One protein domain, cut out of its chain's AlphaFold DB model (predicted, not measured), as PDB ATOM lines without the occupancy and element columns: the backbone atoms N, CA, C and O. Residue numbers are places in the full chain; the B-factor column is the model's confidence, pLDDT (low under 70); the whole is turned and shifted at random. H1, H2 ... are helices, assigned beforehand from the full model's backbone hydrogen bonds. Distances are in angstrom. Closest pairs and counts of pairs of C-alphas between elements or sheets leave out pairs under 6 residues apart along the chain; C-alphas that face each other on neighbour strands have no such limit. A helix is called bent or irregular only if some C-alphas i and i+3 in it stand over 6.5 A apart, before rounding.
ATOM      1  N   LEU A 205      64.788 117.160  57.094       88.31
ATOM      2  CA  LEU A 205      65.207 115.811  57.497       88.31
ATOM      3  C   LEU A 205      64.316 115.227  58.601       88.31
ATOM      4  O   LEU A 205      63.891 114.081  58.509       88.31
ATOM      5  N   ARG A 206      63.992 116.030  59.623       90.94
ATOM      6  CA  ARG A 206      63.137 115.606  60.741       90.94
ATOM      7  C   ARG A 206      61.781 115.095  60.247       90.94
ATOM      8  O   ARG A 206      61.363 114.008  60.623       90.94
ATOM      9  N   THR A 207      61.110 115.868  59.396       91.56
ATOM     10  CA  THR A 207      59.801 115.513  58.829       91.56
ATOM     11  C   THR A 207      59.895 114.280  57.932       91.56
ATOM     12  O   THR A 207      59.029 113.411  57.992       91.56
ATOM     13  N   PHE A 208      60.968 114.175  57.141       93.06
ATOM     14  CA  PHE A 208      61.222 113.015  56.292       93.06
ATOM     15  C   PHE A 208      61.389 111.715  57.096       93.06
ATOM     16  O   PHE A 208      60.753 110.711  56.780       93.06
ATOM     17  N   LEU A 209      62.172 111.731  58.178       92.19
ATOM     18  CA  LEU A 209      62.344 110.554  59.037       92.19
ATOM     19  C   LEU A 209      61.012 110.100  59.648       92.19
ATOM     20  O   LEU A 209      60.702 108.911  59.629       92.19
ATOM     21  N   PHE A 210      60.178 111.041  60.105       94.62
ATOM     22  CA  PHE A 210      58.833 110.703  60.573       94.62
ATOM     23  C   PHE A 210      57.948 110.121  59.467       94.62
ATOM     24  O   PHE A 210      57.163 109.224  59.760       94.62
ATOM     25  N   SER A 211      58.077 110.569  58.212       95.00
ATOM     26  CA  SER A 211      57.335 109.951  57.105       95.00
ATOM     27  C   SER A 211      57.766 108.524  56.805       95.00
ATOM     28  O   SER A 211      56.896 107.709  56.523       95.00
ATOM     29  N   VAL A 212      59.056 108.196  56.934       94.56
ATOM     30  CA  VAL A 212      59.539 106.815  56.771       94.56
ATOM     31  C   VAL A 212      58.925 105.915  57.844       94.56
ATOM     32  O   VAL A 212      58.307 104.901  57.519       94.56
ATOM     33  N   VAL A 213      58.996 106.327  59.113       95.88
ATOM     34  CA  VAL A 213      58.395 105.573  60.227       95.88
ATOM     35  C   VAL A 213      56.883 105.441  60.046       95.88
ATOM     36  O   VAL A 213      56.347 104.340  60.148       95.88
ATOM     37  N   PHE A 214      56.192 106.536  59.721       95.69
ATOM     38  CA  PHE A 214      54.750 106.519  59.479       95.69
ATOM     39  C   PHE A 214      54.377 105.580  58.329       95.69
ATOM     40  O   PHE A 214      53.435 104.810  58.472       95.69
ATOM     41  N   SER A 215      55.123 105.597  57.220       93.94
ATOM     42  CA  SER A 215      54.871 104.685  56.103       93.94
ATOM     43  C   SER A 215      55.082 103.221  56.468       93.94
ATOM     44  O   SER A 215      54.292 102.397  56.031       93.94
ATOM     45  N   GLY A 216      56.076 102.902  57.308       93.31
ATOM     46  CA  GLY A 216      56.316 101.532  57.770       93.31
ATOM     47  C   GLY A 216      55.222 101.024  58.713       93.31
ATOM     48  O   GLY A 216      54.765  99.890  58.600       93.31
ATOM     49  N   VAL A 217      54.743 101.884  59.616       95.88
ATOM     50  CA  VAL A 217      53.597 101.552  60.478       95.88
ATOM     51  C   VAL A 217      52.324 101.402  59.644       95.88
ATOM     52  O   VAL A 217      51.561 100.462  59.848       95.88
ATOM     53  N   LEU A 218      52.107 102.299  58.677       94.44
ATOM     54  CA  LEU A 218      50.961 102.241  57.776       94.44
ATOM     55  C   LEU A 218      50.991 100.978  56.913       94.44
ATOM     56  O   LEU A 218      49.962 100.324  56.797       94.44
ATOM     57  N   SER A 219      52.143 100.601  56.349       93.00
ATOM     58  CA  SER A 219      52.264  99.378  55.551       93.00
ATOM     59  C   SER A 219      51.985  98.138  56.388       93.00
ATOM     60  O   SER A 219      51.263  97.267  55.931       93.00
ATOM     61  N   LEU A 220      52.477  98.080  57.633       93.75
ATOM     62  CA  LEU A 220      52.176  96.974  58.544       93.75
ATOM     63  C   LEU A 220      50.667  96.875  58.794       93.75
ATOM     64  O   LEU A 220      50.096  95.793  58.673       93.75
ATOM     65  N   LEU A 221      50.008  98.001  59.078       93.38
ATOM     66  CA  LEU A 221      48.560  98.049  59.278       93.38
ATOM     67  C   LEU A 221      47.801  97.591  58.025       93.38
ATOM     68  O   LEU A 221      46.889  96.778  58.131       93.38
ATOM     69  N   VAL A 222      48.190  98.074  56.845       91.75
ATOM     70  CA  VAL A 222      47.612  97.680  55.549       91.75
ATOM     71  C   VAL A 222      47.768  96.177  55.317       91.75
ATOM     72  O   VAL A 222      46.791  95.519  54.970       91.75
ATOM     73  N   THR A 223      48.949  95.614  55.577       90.38
ATOM     74  CA  THR A 223      49.198  94.173  55.464       90.38
ATOM     75  C   THR A 223      48.368  93.371  56.466       90.38
ATOM     76  O   THR A 223      47.804  92.346  56.099       90.38
ATOM     77  N   MET A 224      48.231  93.835  57.713       90.56
ATOM     78  CA  MET A 224      47.362  93.180  58.699       90.56
ATOM     79  C   MET A 224      45.896  93.182  58.260       90.56
ATOM     80  O   MET A 224      45.223  92.165  58.399       90.56
ATOM     81  N   LEU A 225      45.402  94.297  57.710       88.56
ATOM     82  CA  LEU A 225      44.047  94.357  57.161       88.56
ATOM     83  C   LEU A 225      43.899  93.419  55.961       88.56
ATOM     84  O   LEU A 225      42.908  92.705  55.888       88.56
ATOM     85  N   ALA A 226      44.883  93.371  55.061       86.44
ATOM     86  CA  ALA A 226      44.869  92.450  53.929       86.44
ATOM     87  C   ALA A 226      44.772  90.989  54.402       86.44
ATOM     88  O   ALA A 226      43.866  90.277  53.989       86.44
ATOM     89  N   ILE A 227      45.615  90.572  55.353       85.75
ATOM     90  CA  ILE A 227      45.584  89.214  55.922       85.75
ATOM     91  C   ILE A 227      44.249  88.913  56.622       85.75
ATOM     92  O   ILE A 227      43.804  87.772  56.611       85.75
ATOM     93  N   LEU A 228      43.602  89.907  57.236       84.62
ATOM     94  CA  LEU A 228      42.314  89.717  57.907       84.62
ATOM     95  C   LEU A 228      41.144  89.621  56.919       84.62
ATOM     96  O   LEU A 228      40.231  88.832  57.143       84.62
ATOM     97  N   PHE A 229      41.146  90.426  55.853       79.88
ATOM     98  CA  PHE A 229      40.018  90.533  54.925       79.88
ATOM     99  C   PHE A 229      40.085  89.569  53.738       79.88
ATOM    100  O   PHE A 229      39.031  89.125  53.293       79.88
ATOM    101  N   ILE A 230      41.278  89.215  53.247       78.19
ATOM    102  CA  ILE A 230      41.442  88.302  52.100       78.19
ATOM    103  C   ILE A 230      40.835  86.908  52.379       78.19
ATOM    104  O   ILE A 230      40.088  86.408  51.543       78.19
ATOM    105  N   PRO A 231      41.016  86.285  53.560       76.62
ATOM    106  CA  PRO A 231      40.385  84.996  53.849       76.62
ATOM    107  C   PRO A 231      38.861  85.070  54.006       76.62
ATOM    108  O   PRO A 231      38.182  84.067  53.819       76.62
ATOM    109  N   LEU A 232      38.308  86.243  54.358       70.38
ATOM    110  CA  LEU A 232      36.857  86.436  54.489       70.38
ATOM    111  C   LEU A 232      36.156  86.469  53.125       70.38
ATOM    112  O   LEU A 232      34.942  86.280  53.050       70.38
ATOM    113  N   THR A 233      36.901  86.692  52.042       67.75
ATOM    114  CA  THR A 233      36.408  86.514  50.678       67.75
ATOM    115  C   THR A 233      36.582  85.051  50.263       67.75
ATOM    116  O   THR A 233      37.396  84.740  49.401       67.75
ATOM    117  N   GLU A 234      35.806  84.145  50.874       55.38
ATOM    118  CA  GLU A 234      35.824  82.673  50.675       55.38
ATOM    119  C   GLU A 234      35.633  82.195  49.211       55.38
ATOM    120  O   GLU A 234      35.628  80.996  48.940       55.38
ATOM    121  N   PHE A 235      35.484  83.104  48.245       54.78
ATOM    122  CA  PHE A 235      35.121  82.798  46.862       54.78
ATOM    123  C   PHE A 235      36.272  82.887  45.847       54.78
ATOM    124  O   PHE A 235      36.072  82.484  44.703       54.78
ATOM    125  N   THR A 236      37.461  83.401  46.197       56.31
ATOM    126  CA  THR A 236      38.441  83.798  45.165       56.31
ATOM    127  C   THR A 236      39.919  83.711  45.576       56.31
ATOM    128  O   THR A 236      40.596  84.733  45.594       56.31
ATOM    129  N   SER A 237      40.482  82.510  45.784       61.44
ATOM    130  CA  SER A 237      41.947  82.361  45.982       61.44
ATOM    131  C   SER A 237      42.788  82.834  44.784       61.44
ATOM    132  O   SER A 237      44.004  82.957  44.873       61.44
ATOM    133  N   TYR A 238      42.151  83.059  43.630       65.75
ATOM    134  CA  TYR A 238      42.792  83.550  42.411       65.75
ATOM    135  C   TYR A 238      43.066  85.067  42.423       65.75
ATOM    136  O   TYR A 238      43.903  85.524  41.651       65.75
ATOM    137  N   TYR A 239      42.390  85.839  43.286       71.12
ATOM    138  CA  TYR A 239      42.404  87.312  43.259       71.12
ATOM    139  C   TYR A 239      43.062  87.954  44.501       71.12
ATOM    140  O   TYR A 239      42.886  89.147  44.764       71.12
ATOM    141  N   ASP A 240      43.809  87.176  45.292       78.25
ATOM    142  CA  ASP A 240      44.396  87.625  46.564       78.25
ATOM    143  C   ASP A 240      45.399  88.780  46.377       78.25
ATOM    144  O   ASP A 240      45.402  89.750  47.146       78.25
ATOM    145  N   GLU A 241      46.226  88.719  45.329       81.94
ATOM    146  CA  GLU A 241      47.211  89.762  45.011       81.94
ATOM    147  C   GLU A 241      46.527  91.076  44.612       81.94
ATOM    148  O   GLU A 241      46.925  92.161  45.045       81.94
ATOM    149  N   GLU A 242      45.455  90.995  43.828       84.88
ATOM    150  CA  GLU A 242      44.686  92.142  43.356       84.88
ATOM    151  C   GLU A 242      43.938  92.824  44.489       84.88
ATOM    152  O   GLU A 242      43.912  94.055  44.554       84.88
ATOM    153  N   CYS A 243      43.374  92.041  45.408       84.25
ATOM    154  CA  CYS A 243      42.755  92.553  46.622       84.25
ATOM    155  C   CYS A 243      43.774  93.331  47.468       84.25
ATOM    156  O   CYS A 243      43.481  94.445  47.915       84.25
ATOM    157  N   ALA A 244      44.992  92.804  47.636       87.25
ATOM    158  CA  ALA A 244      46.061  93.494  48.357       87.25
ATOM    159  C   ALA A 244      46.487  94.802  47.661       87.25
ATOM    160  O   ALA A 244      46.591  95.848  48.312       87.25
ATOM    161  N   MET A 245      46.674  94.778  46.336       90.25
ATOM    162  CA  MET A 245      46.991  95.976  45.547       90.25
ATOM    163  C   MET A 245      45.862  97.014  45.604       90.25
ATOM    164  O   MET A 245      46.125  98.205  45.784       90.25
ATOM    165  N   GLY A 246      44.604  96.583  45.515       89.50
ATOM    166  CA  GLY A 246      43.427  97.444  45.630       89.50
ATOM    167  C   GLY A 246      43.316  98.108  47.005       89.50
ATOM    168  O   GLY A 246      43.067  99.312  47.095       89.50
ATOM    169  N   LEU A 247      43.581  97.360  48.081       90.56
ATOM    170  CA  LEU A 247      43.603  97.887  49.449       90.56
ATOM    171  C   LEU A 247      44.730  98.918  49.618       90.56
ATOM    172  O   LEU A 247      44.506 100.000  50.172       90.56
ATOM    173  N   PHE A 248      45.918  98.642  49.069       92.50
ATOM    174  CA  PHE A 248      47.005  99.618  49.018       92.50
ATOM    175  C   PHE A 248      46.582 100.896  48.278       92.50
ATOM    176  O   PHE A 248      46.761 101.991  48.809       92.50
ATOM    177  N   LEU A 249      45.967 100.790  47.097       94.44
ATOM    178  CA  LEU A 249      45.502 101.953  46.333       94.44
ATOM    179  C   LEU A 249      44.471 102.778  47.096       94.44
ATOM    180  O   LEU A 249      44.575 104.005  47.134       94.44
ATOM    181  N   LEU A 250      43.510 102.122  47.746       93.81
ATOM    182  CA  LEU A 250      42.513 102.793  48.572       93.81
ATOM    183  C   LEU A 250      43.196 103.573  49.698       93.81
ATOM    184  O   LEU A 250      42.935 104.767  49.871       93.81
ATOM    185  N   THR A 251      44.112 102.935  50.430       94.19
ATOM    186  CA  THR A 251      44.838 103.610  51.516       94.19
ATOM    187  C   THR A 251      45.698 104.763  51.005       94.19
ATOM    188  O   THR A 251      45.704 105.833  51.617       94.19
ATOM    189  N   TYR A 252      46.342 104.612  49.845       95.44
ATOM    190  CA  TYR A 252      47.091 105.681  49.195       95.44
ATOM    191  C   TYR A 252      46.192 106.871  48.830       95.44
ATOM    192  O   TYR A 252      46.527 108.010  49.155       95.44
ATOM    193  N   VAL A 253      45.026 106.635  48.217       95.44
ATOM    194  CA  VAL A 253      44.064 107.695  47.871       95.44
ATOM    195  C   VAL A 253      43.577 108.416  49.126       95.44
ATOM    196  O   VAL A 253      43.509 109.647  49.139       95.44
ATOM    197  N   VAL A 254      43.297 107.681  50.209       95.56
ATOM    198  CA  VAL A 254      42.938 108.274  51.504       95.56
ATOM    199  C   VAL A 254      44.062 109.183  52.004       95.56
ATOM    200  O   VAL A 254      43.804 110.348  52.312       95.56
ATOM    201  N   VAL A 255      45.312 108.712  52.026       95.38
ATOM    202  CA  VAL A 255      46.474 109.519  52.442       95.38
ATOM    203  C   VAL A 255      46.650 110.752  51.553       95.38
ATOM    204  O   VAL A 255      46.839 111.853  52.074       95.38
ATOM    205  N   LEU A 256      46.518 110.607  50.233       94.75
ATOM    206  CA  LEU A 256      46.623 111.703  49.274       94.75
ATOM    207  C   LEU A 256      45.550 112.771  49.529       94.75
ATOM    208  O   LEU A 256      45.864 113.959  49.609       94.75
ATOM    209  N   VAL A 257      44.293 112.373  49.729       94.62
ATOM    210  CA  VAL A 257      43.197 113.305  50.034       94.62
ATOM    211  C   VAL A 257      43.414 113.990  51.385       94.62
ATOM    212  O   VAL A 257      43.234 115.208  51.492       94.62
ATOM    213  N   LEU A 258      43.836 113.241  52.408       93.25
ATOM    214  CA  LEU A 258      44.146 113.787  53.731       93.25
ATOM    215  C   LEU A 258      45.303 114.789  53.670       93.25
ATOM    216  O   LEU A 258      45.212 115.851  54.290       93.25
ATOM    217  N   SER A 259      46.343 114.510  52.877       93.50
ATOM    218  CA  SER A 259      47.506 115.392  52.709       93.50
ATOM    219  C   SER A 259      47.120 116.791  52.217       93.50
ATOM    220  O   SER A 259      47.681 117.787  52.675       93.50
ATOM    221  N   LEU A 260      46.113 116.875  51.339       90.94
ATOM    222  CA  LEU A 260      45.635 118.127  50.756       90.94
ATOM    223  C   LEU A 260      44.575 118.810  51.632       90.94
ATOM    224  O   LEU A 260      44.615 120.026  51.811       90.94
ATOM    225  N   LYS A 261      43.619 118.055  52.195       91.19
ATOM    226  CA  LYS A 261      42.492 118.624  52.963       91.19
ATOM    227  C   LYS A 261      42.859 119.063  54.380       91.19
ATOM    228  O   LYS A 261      42.210 119.965  54.916       91.19
ATOM    229  N   LEU A 262      43.847 118.418  55.004       88.25
ATOM    230  CA  LEU A 262      44.286 118.745  56.366       88.25
ATOM    231  C   LEU A 262      45.337 119.860  56.406       88.25
ATOM    232  O   LEU A 262      45.715 120.316  57.486       88.25
ATOM    233  N   GLN A 263      45.789 120.332  55.246       85.94
ATOM    234  CA  GLN A 263      46.760 121.409  55.140       85.94
ATOM    235  C   GLN A 263      46.246 122.684  55.833       85.94
ATOM    236  O   GLN A 263      45.182 123.201  55.502       85.94
ATOM    237  N   GLY A 264      46.989 123.170  56.832       81.81
ATOM    238  CA  GLY A 264      46.611 124.327  57.658       81.81
ATOM    239  C   GLY A 264      45.623 124.035  58.798       81.81
ATOM    240  O   GLY A 264      45.352 124.930  59.589       81.81
ATOM    241  N   LYS A 265      45.106 122.802  58.915       87.19
ATOM    242  CA  LYS A 265      44.218 122.370  60.018       87.19
ATOM    243  C   LYS A 265      44.931 121.537  61.082       87.19
ATOM    244  O   LYS A 265      44.475 121.472  62.217       87.19
ATOM    245  N   ILE A 266      46.027 120.879  60.710       89.12
ATOM    246  CA  ILE A 266      46.860 120.073  61.610       89.12
ATOM    247  C   ILE A 266      48.231 120.720  61.792       89.12
ATOM    248  O   ILE A 266      48.640 121.560  60.988       89.12
ATOM    249  N   ARG A 267      48.971 120.292  62.827       88.88
ATOM    250  CA  ARG A 267      50.349 120.755  63.053       88.88
ATOM    251  C   ARG A 267      51.191 120.545  61.794       88.88
ATOM    252  O   ARG A 267      51.110 119.486  61.159       88.88
ATOM    253  N   LYS A 268      52.046 121.522  61.481       87.56
ATOM    254  CA  LYS A 268      52.861 121.553  60.260       87.56
ATOM    255  C   LYS A 268      53.638 120.254  60.037       87.56
ATOM    256  O   LYS A 268      53.643 119.738  58.921       87.56
ATOM    257  N   LEU A 269      54.195 119.681  61.107       88.38
ATOM    258  CA  LEU A 269      54.925 118.409  61.081       88.38
ATOM    259  C   LEU A 269      54.088 117.252  60.510       88.38
ATOM    260  O   LEU A 269      54.537 116.590  59.580       88.38
ATOM    261  N   PHE A 270      52.866 117.032  61.006       89.12
ATOM    262  CA  PHE A 270      52.010 115.932  60.537       89.12
ATOM    263  C   PHE A 270      51.532 116.145  59.099       89.12
ATOM    264  O   PHE A 270      51.494 115.201  58.314       89.12
ATOM    265  N   SER A 271      51.228 117.391  58.721       91.19
ATOM    266  CA  SER A 271      50.904 117.705  57.327       91.19
ATOM    267  C   SER A 271      52.096 117.434  56.405       91.19
ATOM    268  O   SER A 271      51.908 116.874  55.331       91.19
ATOM    269  N   GLY A 272      53.321 117.734  56.845       89.94
ATOM    270  CA  GLY A 272      54.536 117.450  56.081       89.94
ATOM    271  C   GLY A 272      54.797 115.953  55.910       89.94
ATOM    272  O   GLY A 272      55.197 115.525  54.830       89.94
ATOM    273  N   VAL A 273      54.497 115.152  56.937       93.31
ATOM    274  CA  VAL A 273      54.557 113.684  56.863       93.31
ATOM    275  C   VAL A 273      53.618 113.150  55.778       93.31
ATOM    276  O   VAL A 273      54.064 112.405  54.909       93.31
ATOM    277  N   LEU A 274      52.350 113.577  55.771       93.69
ATOM    278  CA  LEU A 274      51.372 113.144  54.764       93.69
ATOM    279  C   LEU A 274      51.770 113.556  53.338       93.69
ATOM    280  O   LEU A 274      51.564 112.783  52.401       93.69
ATOM    281  N   LEU A 275      52.359 114.746  53.164       92.88
ATOM    282  CA  LEU A 275      52.858 115.202  51.861       92.88
ATOM    283  C   LEU A 275      53.995 114.314  51.352       92.88
ATOM    284  O   LEU A 275      53.964 113.901  50.196       92.88
ATOM    285  N   ASN A 276      54.976 113.995  52.201       94.12
ATOM    286  CA  ASN A 276      56.095 113.135  51.811       94.12
ATOM    287  C   ASN A 276      55.612 111.747  51.388       94.12
ATOM    288  O   ASN A 276      55.979 111.298  50.310       94.12
ATOM    289  N   VAL A 277      54.741 111.117  52.183       93.94
ATOM    290  CA  VAL A 277      54.172 109.795  51.870       93.94
ATOM    291  C   VAL A 277      53.399 109.835  50.547       93.94
ATOM    292  O   VAL A 277      53.562 108.963  49.700       93.94
ATOM    293  N   SER A 278      52.605 110.883  50.319       93.94
ATOM    294  CA  SER A 278      51.848 111.038  49.070       93.94
ATOM    295  C   SER A 278      52.761 111.147  47.845       93.94
ATOM    296  O   SER A 278      52.469 110.552  46.809       93.94
ATOM    297  N   ILE A 279      53.868 111.887  47.962       92.06
ATOM    298  CA  ILE A 279      54.855 112.082  46.892       92.06
ATOM    299  C   ILE A 279      55.620 110.784  46.615       92.06
ATOM    300  O   ILE A 279      55.727 110.380  45.460       92.06
ATOM    301  N   THR A 280      56.136 110.116  47.649       90.75
ATOM    302  CA  THR A 280      56.999 108.935  47.487       90.75
ATOM    303  C   THR A 280      56.243 107.722  46.964       90.75
ATOM    304  O   THR A 280      56.759 107.010  46.109       90.75
ATOM    305  N   PHE A 281      55.015 107.493  47.438       91.88
ATOM    306  CA  PHE A 281      54.232 106.315  47.055       91.88
ATOM    307  C   PHE A 281      53.390 106.509  45.790       91.88
ATOM    308  O   PHE A 281      52.802 105.537  45.326       91.88
ATOM    309  N   PHE A 282      53.365 107.707  45.185       92.06
ATOM    310  CA  PHE A 282      52.619 107.928  43.938       92.06
ATOM    311  C   PHE A 282      53.078 106.995  42.816       92.06
ATOM    312  O   PHE A 282      52.241 106.418  42.134       92.06
ATOM    313  N   GLY A 283      54.394 106.816  42.642       89.56
ATOM    314  CA  GLY A 283      54.926 105.911  41.620       89.56
ATOM    315  C   GLY A 283      54.446 104.473  41.824       89.56
ATOM    316  O   GLY A 283      53.929 103.863  40.895       89.56
ATOM    317  N   LEU A 284      54.532 103.963  43.055       89.88
ATOM    318  CA  LEU A 284      54.073 102.610  43.378       89.88
ATOM    319  C   LEU A 284      52.553 102.458  43.197       89.88
ATOM    320  O   LEU A 284      52.096 101.476  42.621       89.88
ATOM    321  N   ALA A 285      51.770 103.452  43.625       92.44
ATOM    322  CA  ALA A 285      50.326 103.463  43.419       92.44
ATOM    323  C   ALA A 285      49.967 103.501  41.926       92.44
ATOM    324  O   ALA A 285      49.107 102.757  41.471       92.44
ATOM    325  N   PHE A 286      50.645 104.322  41.127       91.31
ATOM    326  CA  PHE A 286      50.394 104.372  39.689       91.31
ATOM    327  C   PHE A 286      50.770 103.051  38.996       91.31
ATOM    328  O   PHE A 286      50.060 102.617  38.093       91.31
ATOM    329  N   PHE A 287      51.821 102.372  39.470       89.19
ATOM    330  CA  PHE A 287      52.215 101.051  38.976       89.19
ATOM    331  C   PHE A 287      51.139  99.994  39.265       89.19
ATOM    332  O   PHE A 287      50.693  99.315  38.345       89.19
ATOM    333  N   PHE A 288      50.655  99.904  40.509       91.12
ATOM    334  CA  PHE A 288      49.577  98.971  40.862       91.12
ATOM    335  C   PHE A 288      48.264  99.284  40.148       91.12
ATOM    336  O   PHE A 288      47.566  98.365  39.730       91.12
ATOM    337  N   LEU A 289      47.937 100.564  39.948       92.25
ATOM    338  CA  LEU A 289      46.774 100.949  39.154       92.25
ATOM    339  C   LEU A 289      46.903 100.446  37.709       92.25
ATOM    340  O   LEU A 289      45.962  99.852  37.192       92.25
ATOM    341  N   GLY A 290      48.060 100.657  37.074       89.56
ATOM    342  CA  GLY A 290      48.331 100.157  35.726       89.56
ATOM    343  C   GLY A 290      48.220  98.636  35.640       89.56
ATOM    344  O   GLY A 290      47.529  98.127  34.762       89.56
ATOM    345  N   TYR A 291      48.820  97.918  36.593       88.31
ATOM    346  CA  TYR A 291      48.750  96.458  36.665       88.31
ATOM    347  C   TYR A 291      47.308  95.943  36.792       88.31
ATOM    348  O   TYR A 291      46.897  95.075  36.026       88.31
ATOM    349  N   LEU A 292      46.508  96.514  37.700       90.12
ATOM    350  CA  LEU A 292      45.106  96.120  37.871       90.12
ATOM    351  C   LEU A 292      44.261  96.414  36.628       90.12
ATOM    352  O   LEU A 292      43.406  95.607  36.271       90.12
ATOM    353  N   LEU A 293      44.500  97.541  35.949       89.56
ATOM    354  CA  LEU A 293      43.806  97.871  34.702       89.56
ATOM    355  C   LEU A 293      44.152  96.886  33.581       89.56
ATOM    356  O   LEU A 293      43.251  96.433  32.882       89.56
ATOM    357  N   ILE A 294      45.429  96.525  33.444       87.38
ATOM    358  CA  ILE A 294      45.895  95.532  32.469       87.38
ATOM    359  C   ILE A 294      45.259  94.170  32.761       87.38
ATOM    360  O   ILE A 294      44.647  93.578  31.875       87.38
ATOM    361  N   LYS A 295      45.310  93.700  34.013       84.69
ATOM    362  CA  LYS A 295      44.709  92.416  34.406       84.69
ATOM    363  C   LYS A 295      43.189  92.410  34.203       84.69
ATOM    364  O   LYS A 295      42.637  91.440  33.687       84.69
ATOM    365  N   SER A 296      42.514  93.517  34.518       85.44
ATOM    366  CA  SER A 296      41.087  93.696  34.230       85.44
ATOM    367  C   SER A 296      40.787  93.683  32.729       85.44
ATOM    368  O   SER A 296      39.737  93.174  32.339       85.44
ATOM    369  N   ALA A 297      41.670  94.232  31.890       85.94
ATOM    370  CA  ALA A 297      41.515  94.209  30.439       85.94
ATOM    371  C   ALA A 297      41.655  92.783  29.887       85.94
ATOM    372  O   ALA A 297      40.776  92.351  29.144       85.94
ATOM    373  N   TYR A 298      42.667  92.021  30.323       82.81
ATOM    374  CA  TYR A 298      42.792  90.596  29.981       82.81
ATOM    375  C   TYR A 298      41.552  89.804  30.401       82.81
ATOM    376  O   TYR A 298      41.028  89.016  29.616       82.81
ATOM    377  N   HIS A 299      41.031  90.041  31.610       82.75
ATOM    378  CA  HIS A 299      39.830  89.344  32.062       82.75
ATOM    379  C   HIS A 299      38.594  89.705  31.220       82.75
ATOM    380  O   HIS A 299      37.808  88.820  30.880       82.75
ATOM    381  N   PHE A 300      38.431  90.975  30.837       81.94
ATOM    382  CA  PHE A 300      37.335  91.406  29.968       81.94
ATOM    383  C   PHE A 300      37.431  90.788  28.568       81.94
ATOM    384  O   PHE A 300      36.424  90.318  28.046       81.94
ATOM    385  N   ILE A 301      38.634  90.732  27.988       79.00
ATOM    386  CA  ILE A 301      38.884  90.077  26.693       79.00
ATOM    387  C   ILE A 301      38.556  88.585  26.777       79.00
ATOM    388  O   ILE A 301      37.860  88.060  25.912       79.00
ATOM    389  N   TYR A 302      38.979  87.921  27.854       79.00
ATOM    390  CA  TYR A 302      38.641  86.524  28.109       79.00
ATOM    391  C   TYR A 302      37.120  86.306  28.170       79.00
ATOM    392  O   TYR A 302      36.595  85.443  27.471       79.00
ATOM    393  N   LEU A 303      36.384  87.124  28.932       80.06
ATOM    394  CA  LEU A 303      34.921  87.023  29.016       80.06
ATOM    395  C   LEU A 303      34.225  87.309  27.676       80.06
ATOM    396  O   LEU A 303      33.280  86.605  27.328       80.06
ATOM    397  N   ALA A 304      34.700  88.299  26.917       75.25
ATOM    398  CA  ALA A 304      34.164  88.628  25.596       75.25
ATOM    399  C   ALA A 304      34.389  87.499  24.575       75.25
ATOM    400  O   ALA A 304      33.545  87.279  23.714       75.25
ATOM    401  N   SER A 305      35.486  86.745  24.697       69.81
ATOM    402  CA  SER A 305      35.778  85.592  23.828       69.81
ATOM    403  C   SER A 305      34.913  84.354  24.109       69.81
ATOM    404  O   SER A 305      34.881  83.430  23.301       69.81
ATOM    405  N   ILE A 306      34.203  84.340  25.245       70.19
ATOM    406  CA  ILE A 306      33.309  83.250  25.675       70.19
ATOM    407  C   ILE A 306      31.841  83.548  25.327       70.19
ATOM    408  O   ILE A 306      31.018  82.631  25.294       70.19
ATOM    409  N   SER A 307      31.478  84.812  25.083       60.31
ATOM    410  CA  SER A 307      30.094  85.177  24.774       60.31
ATOM    411  C   SER A 307      29.747  84.876  23.312       60.31
ATOM    412  O   SER A 307      30.299  85.517  22.428       60.31
ATOM    413  N   GLU A 308      28.775  83.971  23.126       55.38
ATOM    414  CA  GLU A 308      28.182  83.448  21.874       55.38
ATOM    415  C   GLU A 308      28.870  82.213  21.282       55.38
ATOM    416  O   GLU A 308      29.711  82.380  20.419       55.38
ATOM    417  N   ASP A 309      28.468  81.000  21.718       55.75
ATOM    418  CA  ASP A 309      28.512  79.651  21.077       55.75
ATOM    419  C   ASP A 309      29.710  79.229  20.176       55.75
ATOM    420  O   ASP A 309      29.730  78.129  19.619       55.75
ATOM    421  N   TYR A 310      30.743  80.050  20.064       57.75
ATOM    422  CA  TYR A 310      31.882  79.941  19.176       57.75
ATOM    423  C   TYR A 310      33.027  80.740  19.801       57.75
ATOM    424  O   TYR A 310      33.010  81.967  19.847       57.75
ATOM    425  N   TYR A 311      34.034  80.032  20.306       60.94
ATOM    426  CA  TYR A 311      35.270  80.655  20.766       60.94
ATOM    427  C   TYR A 311      35.951  81.320  19.561       60.94
ATOM    428  O   TYR A 311      36.572  80.635  18.743       60.94
ATOM    429  N   ASP A 312      35.835  82.644  19.425       67.56
ATOM    430  CA  ASP A 312      36.572  83.391  18.404       67.56
ATOM    431  C   ASP A 312      38.032  83.565  18.844       67.56
ATOM    432  O   ASP A 312      38.472  84.601  19.353       67.56
ATOM    433  N   TYR A 313      38.781  82.479  18.658       70.00
ATOM    434  CA  TYR A 313      40.198  82.362  18.978       70.00
ATOM    435  C   TYR A 313      41.043  83.457  18.307       70.00
ATOM    436  O   TYR A 313      42.009  83.943  18.890       70.00
ATOM    437  N   ASN A 314      40.652  83.899  17.107       72.75
ATOM    438  CA  ASN A 314      41.392  84.918  16.367       72.75
ATOM    439  C   ASN A 314      41.244  86.303  17.006       72.75
ATOM    440  O   ASN A 314      42.235  87.026  17.130       72.75
ATOM    441  N   THR A 315      40.037  86.669  17.445       71.00
ATOM    442  CA  THR A 315      39.799  87.949  18.129       71.00
ATOM    443  C   THR A 315      40.473  87.984  19.505       71.00
ATOM    444  O   THR A 315      41.084  88.997  19.852       71.00
ATOM    445  N   PHE A 316      40.440  86.874  20.256       75.00
ATOM    446  CA  PHE A 316      41.154  86.750  21.534       75.00
ATOM    447  C   PHE A 316      42.668  86.925  21.363       75.00
ATOM    448  O   PHE A 316      43.253  87.784  22.021       75.00
ATOM    449  N   ASN A 317      43.285  86.179  20.441       77.06
ATOM    450  CA  ASN A 317      44.727  86.258  20.206       77.06
ATOM    451  C   ASN A 317      45.149  87.645  19.722       77.06
ATOM    452  O   ASN A 317      46.072  88.218  20.275       77.06
ATOM    453  N   THR A 318      44.430  88.244  18.767       77.88
ATOM    454  CA  THR A 318      44.806  89.567  18.231       77.88
ATOM    455  C   THR A 318      44.781  90.657  19.314       77.88
ATOM    456  O   THR A 318      45.621  91.557  19.320       77.88
ATOM    457  N   LEU A 319      43.814  90.598  20.237       76.06
ATOM    458  CA  LEU A 319      43.722  91.539  21.357       76.06
ATOM    459  C   LEU A 319      44.743  91.233  22.461       76.06
ATOM    460  O   LEU A 319      45.313  92.178  23.007       76.06
ATOM    461  N   SER A 320      44.982  89.953  22.768       79.31
ATOM    462  CA  SER A 320      46.032  89.528  23.706       79.31
ATOM    463  C   SER A 320      47.404  89.958  23.209       79.31
ATOM    464  O   SER A 320      48.076  90.686  23.925       79.31
ATOM    465  N   ASP A 321      47.749  89.663  21.953       81.62
ATOM    466  CA  ASP A 321      49.010  90.053  21.313       81.62
ATOM    467  C   ASP A 321      49.233  91.575  21.396       81.62
ATOM    468  O   ASP A 321      50.344  92.061  21.615       81.62
ATOM    469  N   GLY A 322      48.155  92.357  21.261       79.81
ATOM    470  CA  GLY A 322      48.185  93.809  21.422       79.81
ATOM    471  C   GLY A 322      48.484  94.274  22.854       79.81
ATOM    472  O   GLY A 322      49.132  95.307  23.028       79.81
ATOM    473  N   LEU A 323      48.037  93.542  23.879       82.12
ATOM    474  CA  LEU A 323      48.405  93.788  25.278       82.12
ATOM    475  C   LEU A 323      49.811  93.268  25.596       82.12
ATOM    476  O   LEU A 323      50.577  93.991  26.232       82.12
ATOM    477  N   ASP A 324      50.159  92.084  25.097       83.62
ATOM    478  CA  ASP A 324      51.462  91.427  25.246       83.62
ATOM    479  C   ASP A 324      52.579  92.315  24.686       83.62
ATOM    480  O   ASP A 324      53.623  92.510  25.308       83.62
ATOM    481  N   PHE A 325      52.296  93.032  23.599       83.75
ATOM    482  CA  PHE A 325      53.163  94.074  23.060       83.75
ATOM    483  C   PHE A 325      53.567  95.173  24.077       83.75
ATOM    484  O   PHE A 325      54.669  95.729  23.992       83.75
ATOM    485  N   PHE A 326      52.704  95.509  25.043       81.50
ATOM    486  CA  PHE A 326      52.984  96.501  26.092       81.50
ATOM    487  C   PHE A 326      53.414  95.889  27.430       81.50
ATOM    488  O   PHE A 326      53.936  96.617  28.277       81.50
ATOM    489  N   THR A 327      53.191  94.597  27.657       79.19
ATOM    490  CA  THR A 327      53.465  93.935  28.944       79.19
ATOM    491  C   THR A 327      54.713  93.065  28.905       79.19
ATOM    492  O   THR A 327      55.400  92.963  29.924       79.19
ATOM    493  N   GLU A 328      55.060  92.493  27.752       79.88
ATOM    494  CA  GLU A 328      56.209  91.609  27.634       79.88
ATOM    495  C   GLU A 328      57.519  92.372  27.410       79.88
ATOM    496  O   GLU A 328      57.614  93.233  26.525       79.88
ATOM    497  N   PRO A 329      58.594  92.005  28.132       73.00
ATOM    498  CA  PRO A 329      59.877  92.700  28.063       73.00
ATOM    499  C   PRO A 329      60.556  92.575  26.695       73.00
ATOM    500  O   PRO A 329      61.497  93.311  26.398       73.00
ATOM    501  N   TYR A 330      60.101  91.660  25.834       72.62
ATOM    502  CA  TYR A 330      60.664  91.458  24.503       72.62
ATOM    503  C   TYR A 330      60.257  92.554  23.512       72.62
ATOM    504  O   TYR A 330      61.056  92.906  22.640       72.62
ATOM    505  N   HIS A 331      59.097  93.178  23.716       79.38
ATOM    506  CA  HIS A 331      58.549  94.181  22.815       79.38
ATOM    507  C   HIS A 331      58.973  95.609  23.170       79.38
ATOM    508  O   HIS A 331      59.142  95.989  24.327       79.38
ATOM    509  N   TRP A 332      59.118  96.458  22.149       76.25
ATOM    510  CA  TRP A 332      59.460  97.869  22.353       76.25
ATOM    511  C   TRP A 332      58.339  98.656  23.061       76.25
ATOM    512  O   TRP A 332      58.616  99.666  23.715       76.25
ATOM    513  N   GLY A 333      57.088  98.181  22.972       81.44
ATOM    514  CA  GLY A 333      55.925  98.761  23.647       81.44
ATOM    515  C   GLY A 333      56.044  98.757  25.169       81.44
ATOM    516  O   GLY A 333      55.704  99.755  25.805       81.44
ATOM    517  N   TYR A 334      56.622  97.704  25.747       81.94
ATOM    518  CA  TYR A 334      56.917  97.613  27.179       81.94
ATOM    519  C   TYR A 334      57.790  98.769  27.678       81.94
ATOM    520  O   TYR A 334      57.457  99.448  28.652       81.94
ATOM    521  N   TYR A 335      58.865  99.081  26.955       79.38
ATOM    522  CA  TYR A 335      59.730 100.210  27.298       79.38
ATOM    523  C   TYR A 335      59.023 101.553  27.109       79.38
ATOM    524  O   TYR A 335      59.200 102.460  27.923       79.38
ATOM    525  N   LEU A 336      58.186 101.695  26.073       82.88
ATOM    526  CA  LEU A 336      57.374 102.902  25.895       82.88
ATOM    527  C   LEU A 336      56.458 103.124  27.104       82.88
ATOM    528  O   LEU A 336      56.403 104.241  27.625       82.88
ATOM    529  N   LEU A 337      55.785 102.073  27.580       83.75
ATOM    530  CA  LEU A 337      54.903 102.141  28.745       83.75
ATOM    531  C   LEU A 337      55.663 102.577  30.007       83.75
ATOM    532  O   LEU A 337      55.163 103.378  30.796       83.75
ATOM    533  N   GLN A 338      56.902 102.122  30.179       81.12
ATOM    534  CA  GLN A 338      57.751 102.527  31.301       81.12
ATOM    535  C   GLN A 338      58.231 103.977  31.209       81.12
ATOM    536  O   GLN A 338      58.236 104.695  32.210       81.12
ATOM    537  N   TRP A 339      58.608 104.447  30.019       81.88
ATOM    538  CA  TRP A 339      58.922 105.861  29.817       81.88
ATOM    539  C   TRP A 339      57.700 106.736  30.098       81.88
ATOM    540  O   TRP A 339      57.813 107.749  30.793       81.88
ATOM    541  N   LEU A 340      56.520 106.312  29.637       86.94
ATOM    542  CA  LEU A 340      55.253 106.962  29.957       86.94
ATOM    543  C   LEU A 340      55.007 106.982  31.471       86.94
ATOM    544  O   LEU A 340      54.637 108.024  32.011       86.94
ATOM    545  N   PHE A 341      55.274 105.877  32.170       87.12
ATOM    546  CA  PHE A 341      55.184 105.798  33.626       87.12
ATOM    547  C   PHE A 341      56.059 106.860  34.305       87.12
ATOM    548  O   PHE A 341      55.549 107.665  35.087       87.12
ATOM    549  N   VAL A 342      57.346 106.951  33.957       85.69
ATOM    550  CA  VAL A 342      58.254 107.962  34.530       85.69
ATOM    551  C   VAL A 342      57.758 109.383  34.229       85.69
ATOM    552  O   VAL A 342      57.773 110.241  35.115       85.69
ATOM    553  N   LEU A 343      57.259 109.642  33.016       88.12
ATOM    554  CA  LEU A 343      56.684 110.938  32.637       88.12
ATOM    555  C   LEU A 343      55.445 111.298  33.470       88.12
ATOM    556  O   LEU A 343      55.335 112.439  33.923       88.12
ATOM    557  N   VAL A 344      54.538 110.349  33.715       91.00
ATOM    558  CA  VAL A 344      53.340 110.565  34.544       91.00
ATOM    559  C   VAL A 344      53.730 110.871  35.988       91.00
ATOM    560  O   VAL A 344      53.214 111.824  36.577       91.00
ATOM    561  N   VAL A 345      54.688 110.132  36.551       89.12
ATOM    562  CA  VAL A 345      55.189 110.387  37.907       89.12
ATOM    563  C   VAL A 345      55.885 111.753  37.987       89.12
ATOM    564  O   VAL A 345      55.651 112.508  38.932       89.12
ATOM    565  N   MET A 346      56.656 112.151  36.969       88.75
ATOM    566  CA  MET A 346      57.226 113.502  36.895       88.75
ATOM    567  C   MET A 346      56.149 114.589  36.794       88.75
ATOM    568  O   MET A 346      56.247 115.610  37.482       88.75
ATOM    569  N   ALA A 347      55.114 114.385  35.979       90.00
ATOM    570  CA  ALA A 347      54.002 115.319  35.838       90.00
ATOM    571  C   ALA A 347      53.235 115.485  37.160       90.00
ATOM    572  O   ALA A 347      52.924 116.610  37.560       90.00
ATOM    573  N   PHE A 348      53.002 114.388  37.885       91.06
ATOM    574  CA  PHE A 348      52.425 114.433  39.224       91.06
ATOM    575  C   PHE A 348      53.300 115.230  40.190       91.06
ATOM    576  O   PHE A 348      52.804 116.175  40.806       91.06
ATOM    577  N   THR A 349      54.606 114.943  40.271       87.69
ATOM    578  CA  THR A 349      55.534 115.709  41.118       87.69
ATOM    579  C   THR A 349      55.493 117.199  40.774       87.69
ATOM    580  O   THR A 349      55.427 118.040  41.676       87.69
ATOM    581  N   ALA A 350      55.440 117.549  39.483       88.06
ATOM    582  CA  ALA A 350      55.322 118.930  39.022       88.06
ATOM    583  C   ALA A 350      54.047 119.615  39.535       88.06
ATOM    584  O   ALA A 350      54.113 120.740  40.036       88.06
ATOM    585  N   LEU A 351      52.892 118.953  39.451       88.19
ATOM    586  CA  LEU A 351      51.624 119.482  39.962       88.19
ATOM    587  C   LEU A 351      51.642 119.596  41.490       88.19
ATOM    588  O   LEU A 351      51.230 120.620  42.050       88.19
ATOM    589  N   TYR A 352      52.184 118.580  42.156       88.06
ATOM    590  CA  TYR A 352      52.214 118.470  43.607       88.06
ATOM    591  C   TYR A 352      53.189 119.459  44.265       88.06
ATOM    592  O   TYR A 352      52.992 119.852  45.418       88.06
ATOM    593  N   THR A 353      54.165 120.002  43.522       86.25
ATOM    594  CA  THR A 353      55.017 121.107  44.005       86.25
ATOM    595  C   THR A 353      54.218 122.314  44.511       86.25
ATOM    596  O   THR A 353      54.658 123.004  45.432       86.25
ATOM    597  N   LYS A 354      53.015 122.569  43.971       86.06
ATOM    598  CA  LYS A 354      52.128 123.633  44.468       86.06
ATOM    599  C   LYS A 354      51.630 123.351  45.887       86.06
ATOM    600  O   LYS A 354      51.569 124.276  46.695       86.06
ATOM    601  N   ALA A 355      51.293 122.097  46.198       85.50
ATOM    602  CA  ALA A 355      50.875 121.687  47.537       85.50
ATOM    603  C   ALA A 355      52.035 121.824  48.536       85.50
ATOM    604  O   ALA A 355      51.854 122.393  49.614       85.50
ATOM    605  N   VAL A 356      53.244 121.422  48.127       85.88
ATOM    606  CA  VAL A 356      54.480 121.593  48.910       85.88
ATOM    607  C   VAL A 356      54.755 123.069  49.216       85.88
ATOM    608  O   VAL A 356      55.037 123.421  50.360       85.88
ATOM    609  N   LEU A 357      54.621 123.958  48.227       84.75
ATOM    610  CA  LEU A 357      54.809 125.399  48.435       84.75
ATOM    611  C   LEU A 357      53.779 125.993  49.397       84.75
ATOM    612  O   LEU A 357      54.152 126.751  50.292       84.75
ATOM    613  N   ARG A 358      52.500 125.623  49.251       84.62
ATOM    614  CA  ARG A 358      51.445 126.034  50.190       84.62
ATOM    615  C   ARG A 358      51.759 125.583  51.614       84.62
ATOM    616  O   ARG A 358      51.527 126.333  52.551       84.62
ATOM    617  N   TRP A 359      52.313 124.383  51.782       86.62
ATOM    618  CA  TRP A 359      52.622 123.823  53.098       86.62
ATOM    619  C   TRP A 359      53.796 124.543  53.730       86.62
ATOM    620  O   TRP A 359      53.776 124.874  54.912       86.62
ATOM    621  N   LYS A 360      54.800 124.850  52.913       83.44
ATOM    622  CA  LYS A 360      55.972 125.587  53.355       83.44
ATOM    623  C   LYS A 360      55.619 126.987  53.865       83.44
ATOM    624  O   LYS A 360      56.239 127.439  54.822       83.44
ATOM    625  N   ALA A 361      54.614 127.628  53.261       83.38
ATOM    626  CA  ALA A 361      54.110 128.943  53.656       83.38
ATOM    627  C   ALA A 361      53.290 128.946  54.964       83.38
ATOM    628  O   ALA A 361      52.988 130.023  55.472       83.38
ATOM    629  N   LEU A 362      52.924 127.780  55.513       81.94
ATOM    630  CA  LEU A 362      52.206 127.709  56.787       81.94
ATOM    631  C   LEU A 362      53.114 128.131  57.958       81.94
ATOM    632  O   LEU A 362      54.304 127.784  57.950       81.94
ATOM    633  N   PRO A 363      52.569 128.822  58.980       75.75
ATOM    634  CA  PRO A 363      53.283 129.060  60.233       75.75
ATOM    635  C   PRO A 363      53.624 127.727  60.918       75.75
ATOM    636  O   PRO A 363      52.996 126.704  60.631       75.75
ATOM    637  N   GLU A 364      54.673 127.730  61.743       69.19
ATOM    638  CA  GLU A 364      55.152 126.525  62.443       69.19
ATOM    639  C   GLU A 364      54.131 125.921  63.411       69.19
ATOM    640  O   GLU A 364      53.453 126.696  64.124       69.19
TER     641      GLU A 364
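This is residues 205 to 364 of the 364 residues of an uncharacterized protein of Capnocytophaga leadbetteri (UniProt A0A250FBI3). A long, bent helix, H3, runs through the middle of a loose, elongated assembly of helices, with the hairpin of H1 and H2 on one side and H4 and H5 following each other on the other side. The hairpin of H3b and H4 makes one end of the long axis; toward the other end H1, H2 and H5 gather round H3a. The printed part has 160 residues, with five named helices in the order H1 to H5 and no named strand; the class is all helix, and the packing is mostly crossed. It is loose, with a radius of gyration of the C-alphas of 20.0 A, and spans 67 by 39 by 25 A.

The hub is H3, residues 268 to 306, assigned as one helix by its hydrogen bonds but bent: C-alphas 280 and 283 are 6.9 A apart, and its arms H3a, residues 268 to 280, and H3b, residues 283 to 306, stand at a steep tilt of 45 degrees. H2, residues 240 to 261, touches H3a with residues 252 to 260 alone; they form a helical hairpin, closest at the C-alphas of Ser 259 and Leu 274, 4.9 A. H1, residues 205 to 229, touches H3a at a steep tilt of 64 degrees, closest at the C-alphas of Ser 211 and Val 273, 4.7 A. H1 and H2 form a hairpin, closest at the C-alphas of Ala 226 and Ala 244, 5.8 A. H4, residues 313 to 327, forms a hairpin with H3b at a shallow tilt of 8 degrees, closest at the C-alphas of Ser 305 and Phe 316, 6.0 A. H5, residues 332 to 360, touches H3a at a shallow tilt of 11 degrees, opposite ways, closest at the C-alphas of Ile 279 and Thr 349, 6.9 A. H1 and H5 are apart. Every O i to N i+4 pair is within hydrogen-bond range in H1, H2, H3a and H3b; in H4 10 of 11 are, in H5 23 of 25.

H3a measures 18.4 A from first to last C-alpha and H3b 35.1 A. H1 measures 35.8 A, from C-alpha 205 at (65.207, 115.811, 57.497), and H2 31.7 A. H4 measures 20.2 A. H5 measures 41.7 A, ends with C-alpha 360 at (55.972, 125.587, 53.355), and has a kink of 32 degrees near residue 354.

The C-alphas farthest apart, of Asp 309 and Glu 364, are 68.0 A apart. The printed part has no cut and no long link; H4 to H5 is tight. Mean pLDDT of the printed part is 84.4; it is under 70 at residues 233 to 238, 305, 307 to 312 and 364.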